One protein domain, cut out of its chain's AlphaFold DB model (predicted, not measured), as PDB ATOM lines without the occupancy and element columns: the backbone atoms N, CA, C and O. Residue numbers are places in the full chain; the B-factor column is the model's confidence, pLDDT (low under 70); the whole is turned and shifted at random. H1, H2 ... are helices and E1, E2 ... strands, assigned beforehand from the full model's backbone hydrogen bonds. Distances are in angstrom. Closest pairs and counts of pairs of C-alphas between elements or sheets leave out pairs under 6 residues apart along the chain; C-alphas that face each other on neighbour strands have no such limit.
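Overview. This is residues 2 to 94 of the 438 residues of the protein "Filamentation induced by cAMP protein Fic" of Comamonas testosteroni (strain CNB-2) (UniProt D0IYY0). The core is one helix, H4, with the three shorter helices H1, H2 and H3 packed round it and a small two-stranded hairpin, E1 and E2, beside it, E2 being the nearer strand. A long link without a named element, residues 55 to 81, leads from H4 to the hairpin and passes along E2 on its way. The printed part has 93 residues, with four named helices and then two named strands, in the order H1, H2, H3, H4, E1, E2; the sheet, E1 - E2, is antiparallel and the class is mostly helix. The whole is compact and rounded, with a radius of gyration of the C-alphas of 12.3 A and spans of 33 by 25 by 25 A.

Along the chain. Find C-alpha 2 at (57.441, 40.078, 22.434); from there H1, residues 2 to 10, runs 11.8 A. H2 takes residues 15 to 22, 10.4 A, and H3 residues 27 to 36, 14.5 A. Look next for C-alpha 41 at (48.389, 32.130, 31.137), where H4, residues 41 to 54, begins; it is the longest helix and covers 19.9 A. Strand E1, residues 82 to 84, is 6.6 A long, and E2, residues 89 to 91, is 6.2 A long and ends at C-alpha 91, (36.470, 31.267, 26.023).

Arrangement. Begin at the hub, H4, which touches three helices. With residues 42 to 46 alone it touches H1, at a steep tilt of 58 degrees, opposite ways; the closest C-alphas, of Leu 8 and Tyr 42, are 6.2 A apart. With residues 49 to 54 alone it touches H2, about perpendicular at 78 degrees, the closest C-alphas being those of Ile 19 and Ala 53 at 5.2 A. H3 and H4 form a helical hairpin and touch at a shallow tilt of 22 degrees, opposite ways, with the C-alphas of Phe 34 and Leu 43 closest at 5.6 A. H1 and H2 are close but not clearly touching, and H1 and H3 are apart. In each of the four helices every O i to N i+4 pair is within hydrogen-bond range. The closest C-alphas of H4 and E2, those of Gln 45 and Val 89, are 6.3 A apart. E1 and E2 are a hairpin, antiparallel at 152 degrees; N 84 and O 89, 2.8 A, and N 82 and O 91, 2.9 A, are within hydrogen-bond range. Residues 68 to 69 pair with residues 89 to 90 of E2, parallel.

Size, cuts and confidence. The C-alphas of Val 28 and Asn 74 are the two farthest apart, 33.3 A. The printed part has no cut. The link from H4 to E1 is long, with 27 residues; the other links are tight. The mean pLDDT of the printed part is 93.9, and no printed residue is under 70.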
ATOM      1  N   GLU A   2      57.329  39.293  21.191       81.94
ATOM      2  CA  GLU A   2      57.441  40.078  22.434       81.94
ATOM      3  C   GLU A   2      56.369  41.168  22.568       81.94
ATOM      4  O   GLU A   2      55.749  41.264  23.619       81.94
ATOM      5  N   HIS A   3      56.064  41.904  21.493       82.31
ATOM      6  CA  HIS A   3      54.980  42.896  21.494       82.31
ATOM      7  C   HIS A   3      53.591  42.293  21.755       82.31
ATOM      8  O   HIS A   3      52.813  42.877  22.498       82.31
ATOM      9  N   LEU A   4      53.290  41.110  21.207       82.12
ATOM     10  CA  LEU A   4      52.010  40.433  21.447       82.12
ATOM     11  C   LEU A   4      51.893  39.990  22.909       82.12
ATOM     12  O   LEU A   4      50.868  40.204  23.543       82.12
ATOM     13  N   LEU A   5      52.948  39.379  23.455       83.94
ATOM     14  CA  LEU A   5      52.962  38.949  24.855       83.94
ATOM     15  C   LEU A   5      52.944  40.139  25.815       83.94
ATOM     16  O   LEU A   5      52.351  40.040  26.885       83.94
ATOM     17  N   PHE A   6      53.576  41.250  25.438       85.50
ATOM     18  CA  PHE A   6      53.487  42.507  26.166       85.50
ATOM     19  C   PHE A   6      52.044  43.019  26.186       85.50
ATOM     20  O   PHE A   6      51.523  43.244  27.274       85.50
ATOM     21  N   ALA A   7      51.384  43.107  25.025       81.88
ATOM     22  CA  ALA A   7      49.993  43.540  24.921       81.88
ATOM     23  C   ALA A   7      49.059  42.630  25.736       81.88
ATOM     24  O   ALA A   7      48.349  43.109  26.607       81.88
ATOM     25  N   LEU A   8      49.156  41.304  25.590       81.94
ATOM     26  CA  LEU A   8      48.361  40.353  26.384       81.94
ATOM     27  C   LEU A   8      48.587  40.471  27.901       81.94
ATOM     28  O   LEU A   8      47.734  40.062  28.686       81.94
ATOM     29  N   LYS A   9      49.751  40.973  28.326       83.75
ATOM     30  CA  LYS A   9      50.128  41.091  29.738       83.75
ATOM     31  C   LYS A   9      49.781  42.443  30.354       83.75
ATOM     32  O   LYS A   9      49.518  42.495  31.556       83.75
ATOM     33  N   HIS A  10      49.858  43.511  29.572       81.00
ATOM     34  CA  HIS A  10      49.840  44.888  30.063       81.00
ATOM     35  C   HIS A  10      48.708  45.735  29.480       81.00
ATOM     36  O   HIS A  10      48.422  46.793  30.034       81.00
ATOM     37  N   GLU A  11      48.069  45.277  28.410       84.44
ATOM     38  CA  GLU A  11      46.975  45.963  27.731       84.44
ATOM     39  C   GLU A  11      45.694  45.124  27.805       84.44
ATOM     40  O   GLU A  11      45.704  43.925  28.100       84.44
ATOM     41  N   GLU A  12      44.562  45.775  27.558       88.25
ATOM     42  CA  GLU A  12      43.295  45.078  27.365       88.25
ATOM     43  C   GLU A  12      43.332  44.290  26.052       88.25
ATOM     44  O   GLU A  12      43.886  44.753  25.054       88.25
ATOM     45  N   LEU A  13      42.716  43.105  26.030       90.56
ATOM     46  CA  LEU A  13      42.702  42.266  24.835       90.56
ATOM     47  C   LEU A  13      41.935  42.948  23.693       90.56
ATOM     48  O   LEU A  13      40.707  43.020  23.710       90.56
ATOM     49  N   ASP A  14      42.663  43.358  22.659       93.81
ATOM     50  CA  ASP A  14      42.112  43.593  21.327       93.81
ATOM     51  C   ASP A  14      42.160  42.278  20.538       93.81
ATOM     52  O   ASP A  14      43.213  41.852  20.049       93.81
ATOM     53  N   LEU A  15      41.013  41.592  20.459       95.19
ATOM     54  CA  LEU A  15      40.924  40.296  19.789       95.19
ATOM     55  C   LEU A  15      41.255  40.411  18.293       95.19
ATOM     56  O   LEU A  15      41.928  39.532  17.758       95.19
ATOM     57  N   GLN A  16      40.823  41.489  17.631       95.25
ATOM     58  CA  GLN A  16      41.081  41.697  16.209       95.25
ATOM     59  C   GLN A  16      42.583  41.806  15.962       95.25
ATOM     60  O   GLN A  16      43.145  41.037  15.181       95.25
ATOM     61  N   ALA A  17      43.246  42.715  16.677       94.06
ATOM     62  CA  ALA A  17      44.676  42.941  16.544       94.06
ATOM     63  C   ALA A  17      45.477  41.677  16.885       94.06
ATOM     64  O   ALA A  17      46.419  41.335  16.166       94.06
ATOM     65  N   ALA A  18      45.078  40.943  17.930       94.81
ATOM     66  CA  ALA A  18      45.723  39.690  18.311       94.81
ATOM     67  C   ALA A  18      45.630  38.634  17.198       94.81
ATOM     68  O   ALA A  18      46.656  38.068  16.817       94.81
ATOM     69  N   ILE A  19      44.436  38.394  16.641       95.88
ATOM     70  CA  ILE A  19      44.233  37.431  15.548       95.88
ATOM     71  C   ILE A  19      45.038  37.840  14.310       95.88
ATOM     72  O   ILE A  19      45.791  37.027  13.769       95.88
ATOM     73  N   LEU A  20      44.951  39.105  13.890       94.88
ATOM     74  CA  LEU A  20      45.667  39.608  12.715       94.88
ATOM     75  C   LEU A  20      47.189  39.510  12.872       94.88
ATOM     76  O   LEU A  20      47.880  39.106  11.933       94.88
ATOM     77  N   ALA A  21      47.717  39.825  14.056       94.25
ATOM     78  CA  ALA A  21      49.138  39.684  14.352       94.25
ATOM     79  C   ALA A  21      49.573  38.210  14.344       94.25
ATOM     80  O   ALA A  21      50.605  37.874  13.760       94.25
ATOM     81  N   LEU A  22      48.786  37.317  14.948       95.00
ATOM     82  CA  LEU A  22      49.096  35.887  15.044       95.00
ATOM     83  C   LEU A  22      49.105  35.175  13.686       95.00
ATOM     84  O   LEU A  22      49.894  34.249  13.511       95.00
ATOM     85  N   LYS A  23      48.337  35.650  12.696       94.38
ATOM     86  CA  LYS A  23      48.427  35.174  11.297       94.38
ATOM     87  C   LYS A  23      49.782  35.456  10.638       94.38
ATOM     88  O   LYS A  23      50.096  34.881   9.601       94.38
ATOM     89  N   LYS A  24      50.575  36.380  11.189       93.56
ATOM     90  CA  LYS A  24      51.909  36.745  10.679       93.56
ATOM     91  C   LYS A  24      53.046  36.135  11.499       93.56
ATOM     92  O   LYS A  24      54.212  36.362  11.181       93.56
ATOM     93  N   ILE A  25      52.729  35.402  12.564       92.38
ATOM     94  CA  ILE A  25      53.705  34.861  13.505       92.38
ATOM     95  C   ILE A  25      53.907  33.368  13.239       92.38
ATOM     96  O   ILE A  25      52.961  32.582  13.297       92.38
ATOM     97  N   ASP A  26      55.162  32.984  13.003       92.56
ATOM     98  CA  ASP A  26      55.571  31.584  12.894       92.56
ATOM     99  C   ASP A  26      55.263  30.827  14.208       92.56
ATOM    100  O   ASP A  26      55.537  31.354  15.296       92.56
ATOM    101  N   PRO A  27      54.686  29.612  14.145       95.12
ATOM    102  CA  PRO A  27      54.361  28.834  15.337       95.12
ATOM    103  C   PRO A  27      55.585  28.341  16.116       95.12
ATOM    104  O   PRO A  27      55.472  28.114  17.320       95.12
ATOM    105  N   VAL A  28      56.748  28.158  15.483       95.19
ATOM    106  CA  VAL A  28      57.918  27.520  16.107       95.19
ATOM    107  C   VAL A  28      58.409  28.305  17.333       95.19
ATOM    108  O   VAL A  28      58.430  27.721  18.421       95.19
ATOM    109  N   PRO A  29      58.691  29.623  17.254       93.56
ATOM    110  CA  PRO A  29      59.114  30.388  18.429       93.56
ATOM    111  C   PRO A  29      58.048  30.445  19.532       93.56
ATOM    112  O   PRO A  29      58.382  30.493  20.717       93.56
ATOM    113  N   LEU A  30      56.758  30.434  19.161       94.50
ATOM    114  CA  LEU A  30      55.648  30.424  20.119       94.50
ATOM    115  C   LEU A  30      55.648  29.134  20.939       94.50
ATOM    116  O   LEU A  30      55.576  29.168  22.169       94.50
ATOM    117  N   VAL A  31      55.753  27.998  20.250       96.31
ATOM    118  CA  VAL A  31      55.762  26.666  20.856       96.31
ATOM    119  C   VAL A  31      57.000  26.462  21.720       96.31
ATOM    120  O   VAL A  31      56.886  25.896  22.808       96.31
ATOM    121  N   GLU A  32      58.170  26.935  21.285       95.50
ATOM    122  CA  GLU A  32      59.407  26.859  22.068       95.50
ATOM    123  C   GLU A  32      59.284  27.631  23.388       95.50
ATOM    124  O   GLU A  32      59.531  27.064  24.458       95.50
ATOM    125  N   GLN A  33      58.823  28.887  23.342       94.75
ATOM    126  CA  GLN A  33      58.609  29.697  24.547       94.75
ATOM    127  C   GLN A  33      57.534  29.095  25.461       94.75
ATOM    128  O   GLN A  33      57.724  28.999  26.676       94.75
ATOM    129  N   PHE A  34      56.418  28.636  24.892       96.06
ATOM    130  CA  PHE A  34      55.359  27.976  25.651       96.06
ATOM    131  C   PHE A  34      55.849  26.686  26.328       96.06
ATOM    132  O   PHE A  34      55.528  26.443  27.493       96.06
ATOM    133  N   SER A  35      56.674  25.884  25.651       96.38
ATOM    134  CA  SER A  35      57.209  24.627  26.194       96.38
ATOM    135  C   SER A  35      58.094  24.846  27.424       96.38
ATOM    136  O   SER A  35      58.105  24.009  28.328       96.38
ATOM    137  N   GLN A  36      58.779  25.990  27.510       96.19
ATOM    138  CA  GLN A  36      59.570  26.381  28.682       96.19
ATOM    139  C   GLN A  36      58.704  26.881  29.852       96.19
ATOM    140  O   GLN A  36      59.118  26.788  31.007       96.19
ATOM    141  N   ALA A  37      57.489  27.371  29.582       95.06
ATOM    142  CA  ALA A  37      56.614  28.008  30.567       95.06
ATOM    143  C   ALA A  37      55.133  27.596  30.417       95.06
ATOM    144  O   ALA A  37      54.236  28.436  30.352       95.06
ATOM    145  N   THR A  38      54.859  26.286  30.425       95.38
ATOM    146  CA  THR A  38      53.513  25.697  30.195       95.38
ATOM    147  C   THR A  38      52.406  26.130  31.171       95.38
ATOM    148  O   THR A  38      51.232  25.844  30.925       95.38
ATOM    149  N   SER A  39      52.743  26.797  32.280       95.25
ATOM    150  CA  SER A  39      51.804  27.373  33.259       95.25
ATOM    151  C   SER A  39      51.532  28.874  33.069       95.25
ATOM    152  O   SER A  39      50.737  29.447  33.814       95.25
ATOM    153  N   SER A  40      52.187  29.528  32.104       95.06
ATOM    154  CA  SER A  40      51.976  30.945  31.800       95.06
ATOM    155  C   SER A  40      50.639  31.150  31.092       95.06
ATOM    156  O   SER A  40      50.465  30.707  29.956       95.06
ATOM    157  N   SER A  41      49.710  31.873  31.726       92.81
ATOM    158  CA  SER A  41      48.389  32.130  31.137       92.81
ATOM    159  C   SER A  41      48.445  32.939  29.841       92.81
ATOM    160  O   SER A  41      47.623  32.723  28.961       92.81
ATOM    161  N   TYR A  42      49.431  33.823  29.686       93.69
ATOM    162  CA  TYR A  42      49.574  34.630  28.471       93.69
ATOM    163  C   TYR A  42      50.049  33.794  27.280       93.69
ATOM    164  O   TYR A  42      49.538  33.945  26.178       93.69
ATOM    165  N   LEU A  43      50.985  32.860  27.502       95.25
ATOM    166  CA  LEU A  43      51.434  31.937  26.451       95.25
ATOM    167  C   LEU A  43      50.344  30.912  26.111       95.25
ATOM    168  O   LEU A  43      50.168  30.564  24.950       95.25
ATOM    169  N   GLN A  44      49.575  30.474  27.108       96.56
ATOM    170  CA  GLN A  44      48.384  29.643  26.919       96.56
ATOM    171  C   GLN A  44      47.342  30.317  26.018       96.56
ATOM    172  O   GLN A  44      46.888  29.711  25.049       96.56
ATOM    173  N   GLN A  45      47.003  31.578  26.308       95.69
ATOM    174  CA  GLN A  45      46.100  32.385  25.485       95.69
ATOM    175  C   GLN A  45      46.679  32.638  24.089       95.69
ATOM    176  O   GLN A  45      45.962  32.474  23.110       95.69
ATOM    177  N   ALA A  46      47.970  32.965  23.971       96.12
ATOM    178  CA  ALA A  46      48.618  33.183  22.678       96.12
ATOM    179  C   ALA A  46      48.581  31.928  21.790       96.12
ATOM    180  O   ALA A  46      48.225  32.029  20.622       96.12
ATOM    181  N   CYS A  47      48.883  30.744  22.337       97.00
ATOM    182  CA  CYS A  47      48.764  29.483  21.603       97.00
ATOM    183  C   CYS A  47      47.317  29.187  21.198       97.00
ATOM    184  O   CYS A  47      47.068  28.829  20.053       97.00
ATOM    185  N   PHE A  48      46.365  29.370  22.116       97.06
ATOM    186  CA  PHE A  48      44.942  29.190  21.827       97.06
ATOM    187  C   PHE A  48      44.465  30.099  20.685       97.06
ATOM    188  O   PHE A  48      43.869  29.622  19.722       97.06
ATOM    189  N   LEU A  49      44.778  31.395  20.755       96.50
ATOM    190  CA  LEU A  49      44.434  32.364  19.715       96.50
ATOM    191  C   LEU A  49      45.173  32.088  18.401       96.50
ATOM    192  O   LEU A  49      44.612  32.328  17.335       96.50
ATOM    193  N   TRP A  50      46.400  31.557  18.448       97.19
ATOM    194  CA  TRP A  50      47.139  31.183  17.241       97.19
ATOM    195  C   TRP A  50      46.426  30.057  16.487       97.19
ATOM    196  O   TRP A  50      46.308  30.138  15.263       97.19
ATOM    197  N   GLU A  51      45.922  29.039  17.201       96.94
ATOM    198  CA  GLU A  51      45.176  27.935  16.582       96.94
ATOM    199  C   GLU A  51      43.888  28.427  15.908       96.94
ATOM    200  O   GLU A  51      43.541  27.944  14.832       96.94
ATOM    201  N   ILE A  52      43.221  29.426  16.496       95.44
ATOM    202  CA  ILE A  52      42.045  30.085  15.906       95.44
ATOM    203  C   ILE A  52      42.445  30.867  14.652       95.44
ATOM    204  O   ILE A  52      41.886  30.650  13.580       95.44
ATOM    205  N   ALA A  53      43.450  31.737  14.775       95.81
ATOM    206  CA  ALA A  53      43.904  32.626  13.709       95.81
ATOM    207  C   ALA A  53      44.377  31.873  12.454       95.81
ATOM    208  O   ALA A  53      44.181  32.348  11.337       95.81
ATOM    209  N   ASN A  54      44.999  30.705  12.638       95.81
ATOM    210  CA  ASN A  54      45.599  29.926  11.555       95.81
ATOM    211  C   ASN A  54      44.798  28.670  11.188       95.81
ATOM    212  O   ASN A  54      45.178  27.976  10.248       95.81
ATOM    213  N   GLN A  55      43.716  28.365  11.916       94.50
ATOM    214  CA  GLN A  55      42.912  27.142  11.758       94.50
ATOM    215  C   GLN A  55      43.769  25.863  11.769       94.50
ATOM    216  O   GLN A  55      43.519  24.901  11.041       94.50
ATOM    217  N   GLN A  56      44.816  25.861  12.594       95.19
ATOM    218  CA  GLN A  56      45.810  24.797  12.673       95.19
ATOM    219  C   GLN A  56      46.077  24.431  14.123       95.19
ATOM    220  O   GLN A  56      46.171  25.292  14.989       95.19
ATOM    221  N   THR A  57      46.241  23.140  14.389       95.19
ATOM    222  CA  THR A  57      46.626  22.657  15.716       95.19
ATOM    223  C   THR A  57      48.138  22.753  15.893       95.19
ATOM    224  O   THR A  57      48.896  22.213  15.089       95.19
ATOM    225  N   LEU A  58      48.586  23.384  16.977       96.44
ATOM    226  CA  LEU A  58      50.005  23.468  17.316       96.44
ATOM    227  C   LEU A  58      50.531  22.108  17.783       96.44
ATOM    228  O   LEU A  58      49.851  21.366  18.490       96.44
ATOM    229  N   ASN A  59      51.783  21.788  17.469       95.88
ATOM    230  CA  ASN A  59      52.465  20.644  18.071       95.88
ATOM    231  C   ASN A  59      53.189  21.087  19.354       95.88
ATOM    232  O   ASN A  59      54.366  21.428  19.315       95.88
ATOM    233  N   ALA A  60      52.471  21.132  20.477       95.12
ATOM    234  CA  ALA A  60      52.966  21.642  21.758       95.12
ATOM    235  C   ALA A  60      52.547  20.728  22.928       95.12
ATOM    236  O   ALA A  60      51.525  20.043  22.825       95.12
ATOM    237  N   PRO A  61      53.284  20.723  24.058       95.19
ATOM    238  CA  PRO A  61      52.865  19.999  25.259       95.19
ATOM    239  C   PRO A  61      51.530  20.534  25.824       95.19
ATOM    240  O   PRO A  61      51.126  21.652  25.517       95.19
ATOM    241  N   PRO A  62      50.812  19.780  26.673       93.88
ATOM    242  CA  PRO A  62      49.578  20.274  27.282       93.88
ATOM    243  C   PRO A  62      49.849  21.384  28.310       93.88
ATOM    244  O   PRO A  62      50.817  21.324  29.076       93.88
ATOM    245  N   ALA A  63      48.951  22.368  28.380       96.62
ATOM    246  CA  ALA A  63      49.031  23.452  29.354       96.62
ATOM    247  C   ALA A  63      48.758  22.986  30.798       96.62
ATOM    248  O   ALA A  63      47.922  22.111  31.067       96.62
ATOM    249  N   LYS A  64      49.442  23.622  31.757       95.75
ATOM    250  CA  LYS A  64      49.339  23.339  33.199       95.75
ATOM    251  C   LYS A  64      48.662  24.486  33.954       95.75
ATOM    252  O   LYS A  64      48.738  25.639  33.547       95.75
ATOM    253  N   GLY A  65      48.067  24.174  35.103       94.56
ATOM    254  CA  GLY A  65      47.433  25.159  35.985       94.56
ATOM    255  C   GLY A  65      45.915  25.255  35.817       94.56
ATOM    256  O   GLY A  65      45.285  24.398  35.194       94.56
ATOM    257  N   ALA A  66      45.333  26.278  36.441       95.06
ATOM    258  CA  ALA A  66      43.899  26.536  36.404       95.06
ATOM    259  C   ALA A  66      43.477  27.150  35.064       95.06
ATOM    260  O   ALA A  66      44.218  27.940  34.483       95.06
ATOM    261  N   THR A  67      42.273  26.806  34.607       97.00
ATOM    262  CA  THR A  67      41.664  27.443  33.436       97.00
ATOM    263  C   THR A  67      41.362  28.910  33.743       97.00
ATOM    264  O   THR A  67      40.745  29.184  34.773       97.00
ATOM    265  N   LYS A  68      41.778  29.836  32.873       95.31
ATOM    266  CA  LYS A  68      41.505  31.276  33.017       95.31
ATOM    267  C   LYS A  68      40.609  31.802  31.895       95.31
ATOM    268  O   LYS A  68      40.768  31.336  30.766       95.31
ATOM    269  N   PRO A  69      39.725  32.776  32.176       96.44
ATOM    270  CA  PRO A  69      38.939  33.427  31.136       96.44
ATOM    271  C   PRO A  69      39.846  34.134  30.123       96.44
ATOM    272  O   PRO A  69      40.919  34.631  30.476       96.44
ATOM    273  N   LEU A  70      39.427  34.146  28.858       96.19
ATOM    274  CA  LEU A  70      40.099  34.898  27.803       96.19
ATOM    275  C   LEU A  70      39.873  36.404  27.982       96.19
ATOM    276  O   LEU A  70      40.824  37.174  27.906       96.19
ATOM    277  N   PHE A  71      38.631  36.799  28.260       95.75
ATOM    278  CA  PHE A  71      38.240  38.179  28.524       95.75
ATOM    279  C   PHE A  71      38.042  38.396  30.024       95.75
ATOM    280  O   PHE A  71      37.356  37.609  30.676       95.75
ATOM    281  N   ASP A  72      38.605  39.465  30.589       94.56
ATOM    282  CA  ASP A  72      38.332  39.828  31.983       94.56
ATOM    283  C   ASP A  72      36.871  40.311  32.118       94.56
ATOM    284  O   ASP A  72      36.524  41.338  31.525       94.56
ATOM    285  N   PRO A  73      36.009  39.626  32.899       94.81
ATOM    286  CA  PRO A  73      34.601  40.001  33.051       94.81
ATOM    287  C   PRO A  73      34.387  41.354  33.753       94.81
ATOM    288  O   PRO A  73      33.270  41.861  33.772       94.81
ATOM    289  N   ASN A  74      35.426  41.963  34.336       94.56
ATOM    290  CA  ASN A  74      35.348  43.318  34.891       94.56
ATOM    291  C   ASN A  74      35.555  44.414  33.831       94.56
ATOM    292  O   ASN A  74      35.159  45.568  34.055       94.56
ATOM    293  N   LEU A  75      36.191  44.050  32.710       95.62
ATOM    294  CA  LEU A  75      36.591  44.940  31.617       95.62
ATOM    295  C   LEU A  75      35.775  44.715  30.342       95.62
ATOM    296  O   LEU A  75      35.659  45.635  29.539       95.62
ATOM    297  N   PHE A  76      35.172  43.539  30.163       97.56
ATOM    298  CA  PHE A  76      34.386  43.190  28.980       97.56
ATOM    299  C   PHE A  76      33.031  42.594  29.347       97.56
ATOM    300  O   PHE A  76      32.907  41.877  30.339       97.56
ATOM    301  N   LEU A  77      32.024  42.835  28.503       97.25
ATOM    302  CA  LEU A  77      30.825  42.004  28.510       97.25
ATOM    303  C   LEU A  77      31.173  40.635  27.932       97.25
ATOM    304  O   LEU A  77      31.818  40.530  26.888       97.25
ATOM    305  N   THR A  78      30.728  39.589  28.618       96.00
ATOM    306  CA  THR A  78      31.074  38.200  28.311       96.00
ATOM    307  C   THR A  78      29.845  37.403  27.897       96.00
ATOM    308  O   THR A  78      28.733  37.696  28.332       96.00
ATOM    309  N   GLY A  79      30.057  36.379  27.075       93.75
ATOM    310  CA  GLY A  79      29.043  35.399  26.699       93.75
ATOM    311  C   GLY A  79      29.156  34.092  27.496       93.75
ATOM    312  O   GLY A  79      29.841  34.034  28.524       93.75
ATOM    313  N   PRO A  80      28.504  33.017  27.019       92.50
ATOM    314  CA  PRO A  80      28.608  31.688  27.613       92.50
ATOM    315  C   PRO A  80      30.050  31.162  27.637       92.50
ATOM    316  O   PRO A  80      30.771  31.225  26.645       92.50
ATOM    317  N   SER A  81      30.448  30.591  28.774       93.12
ATOM    318  CA  SER A  81      31.787  30.027  28.991       93.12
ATOM    319  C   SER A  81      31.972  28.681  28.277       93.12
ATOM    320  O   SER A  81      31.177  27.754  28.451       93.12
ATOM    321  N   SER A  82      33.065  28.556  27.520       94.44
ATOM    322  CA  SER A  82      33.506  27.330  26.848       94.44
ATOM    323  C   SER A  82      34.963  27.016  27.199       94.44
ATOM    324  O   SER A  82      35.893  27.712  26.795       94.44
ATOM    325  N   LYS A  83      35.191  25.930  27.946       96.44
ATOM    326  CA  LYS A  83      36.522  25.584  28.475       96.44
ATOM    327  C   LYS A  83      37.352  24.770  27.482       96.44
ATOM    328  O   LYS A  83      37.066  23.602  27.229       96.44
ATOM    329  N   TYR A  84      38.476  25.331  27.050       95.94
ATOM    330  CA  TYR A  84      39.492  24.677  26.229       95.94
ATOM    331  C   TYR A  84      40.608  24.131  27.120       95.94
ATOM    332  O   TYR A  84      41.633  24.767  27.383       95.94
ATOM    333  N   THR A  85      40.395  22.912  27.621       95.12
ATOM    334  CA  THR A  85      41.257  22.266  28.628       95.12
ATOM    335  C   THR A  85      42.697  22.061  28.166       95.12
ATOM    336  O   THR A  85      43.602  22.154  28.995       95.12
ATOM    337  N   ARG A  86      42.915  21.852  26.859       95.25
ATOM    338  CA  ARG A  86      44.245  21.747  26.236       95.25
ATOM    339  C   ARG A  86      45.127  22.951  26.557       95.25
ATOM    340  O   ARG A  86      46.301  22.772  26.876       95.25
ATOM    341  N   TRP A  87      44.541  24.145  26.494       97.00
ATOM    342  CA  TRP A  87      45.236  25.411  26.696       97.00
ATOM    343  C   TRP A  87      44.975  26.035  28.060       97.00
ATOM    344  O   TRP A  87      45.624  27.011  28.391       97.00
ATOM    345  N   ARG A  88      44.074  25.475  28.881       97.62
ATOM    346  CA  ARG A  88      43.614  26.110  30.133       97.62
ATOM    347  C   ARG A  88      43.050  27.516  29.883       97.62
ATOM    348  O   ARG A  88      43.156  28.397  30.731       97.62
ATOM    349  N   VAL A  89      42.385  27.691  28.744       97.31
ATOM    350  CA  VAL A  89      41.666  28.919  28.394       97.31
ATOM    351  C   VAL A  89      40.171  28.652  28.467       97.31
ATOM    352  O   VAL A  89      39.689  27.622  28.002       97.31
ATOM    353  N   ASP A  90      39.442  29.557  29.095       97.44
ATOM    354  CA  ASP A  90      37.990  29.610  29.087       97.44
ATOM    355  C   ASP A  90      37.568  30.712  28.116       97.44
ATOM    356  O   ASP A  90      37.780  31.896  28.371       97.44
ATOM    357  N   PHE A  91      37.034  30.317  26.964       97.31
ATOM    358  CA  PHE A  91      36.470  31.267  26.023       97.31
ATOM    359  C   PHE A  91      35.118  31.726  26.561       97.31
ATOM    360  O   PHE A  91      34.133  30.997  26.506       97.31
ATOM    361  N   ASN A  92      35.101  32.944  27.088       96.56
ATOM    362  CA  ASN A  92      33.925  33.644  27.592       96.56
ATOM    363  C   ASN A  92      33.554  34.848  26.705       96.56
ATOM    364  O   ASN A  92      32.904  35.785  27.165       96.56
ATOM    365  N   GLY A  93      34.005  34.858  25.447       95.88
ATOM    366  CA  GLY A  93      33.641  35.883  24.470       95.88
ATOM    367  C   GLY A  93      32.175  35.781  24.047       95.88
ATOM    368  O   GLY A  93      31.520  34.760  24.252       95.88
ATOM    369  N   ILE A  94      31.651  36.852  23.453       97.00
ATOM    370  CA  ILE A  94      30.312  36.848  22.861       97.00
ATOM    371  C   ILE A  94      30.394  36.225  21.467       97.00
ATOM    372  O   ILE A  94      31.128  36.724  20.627       97.00
TER     373      ILE A  94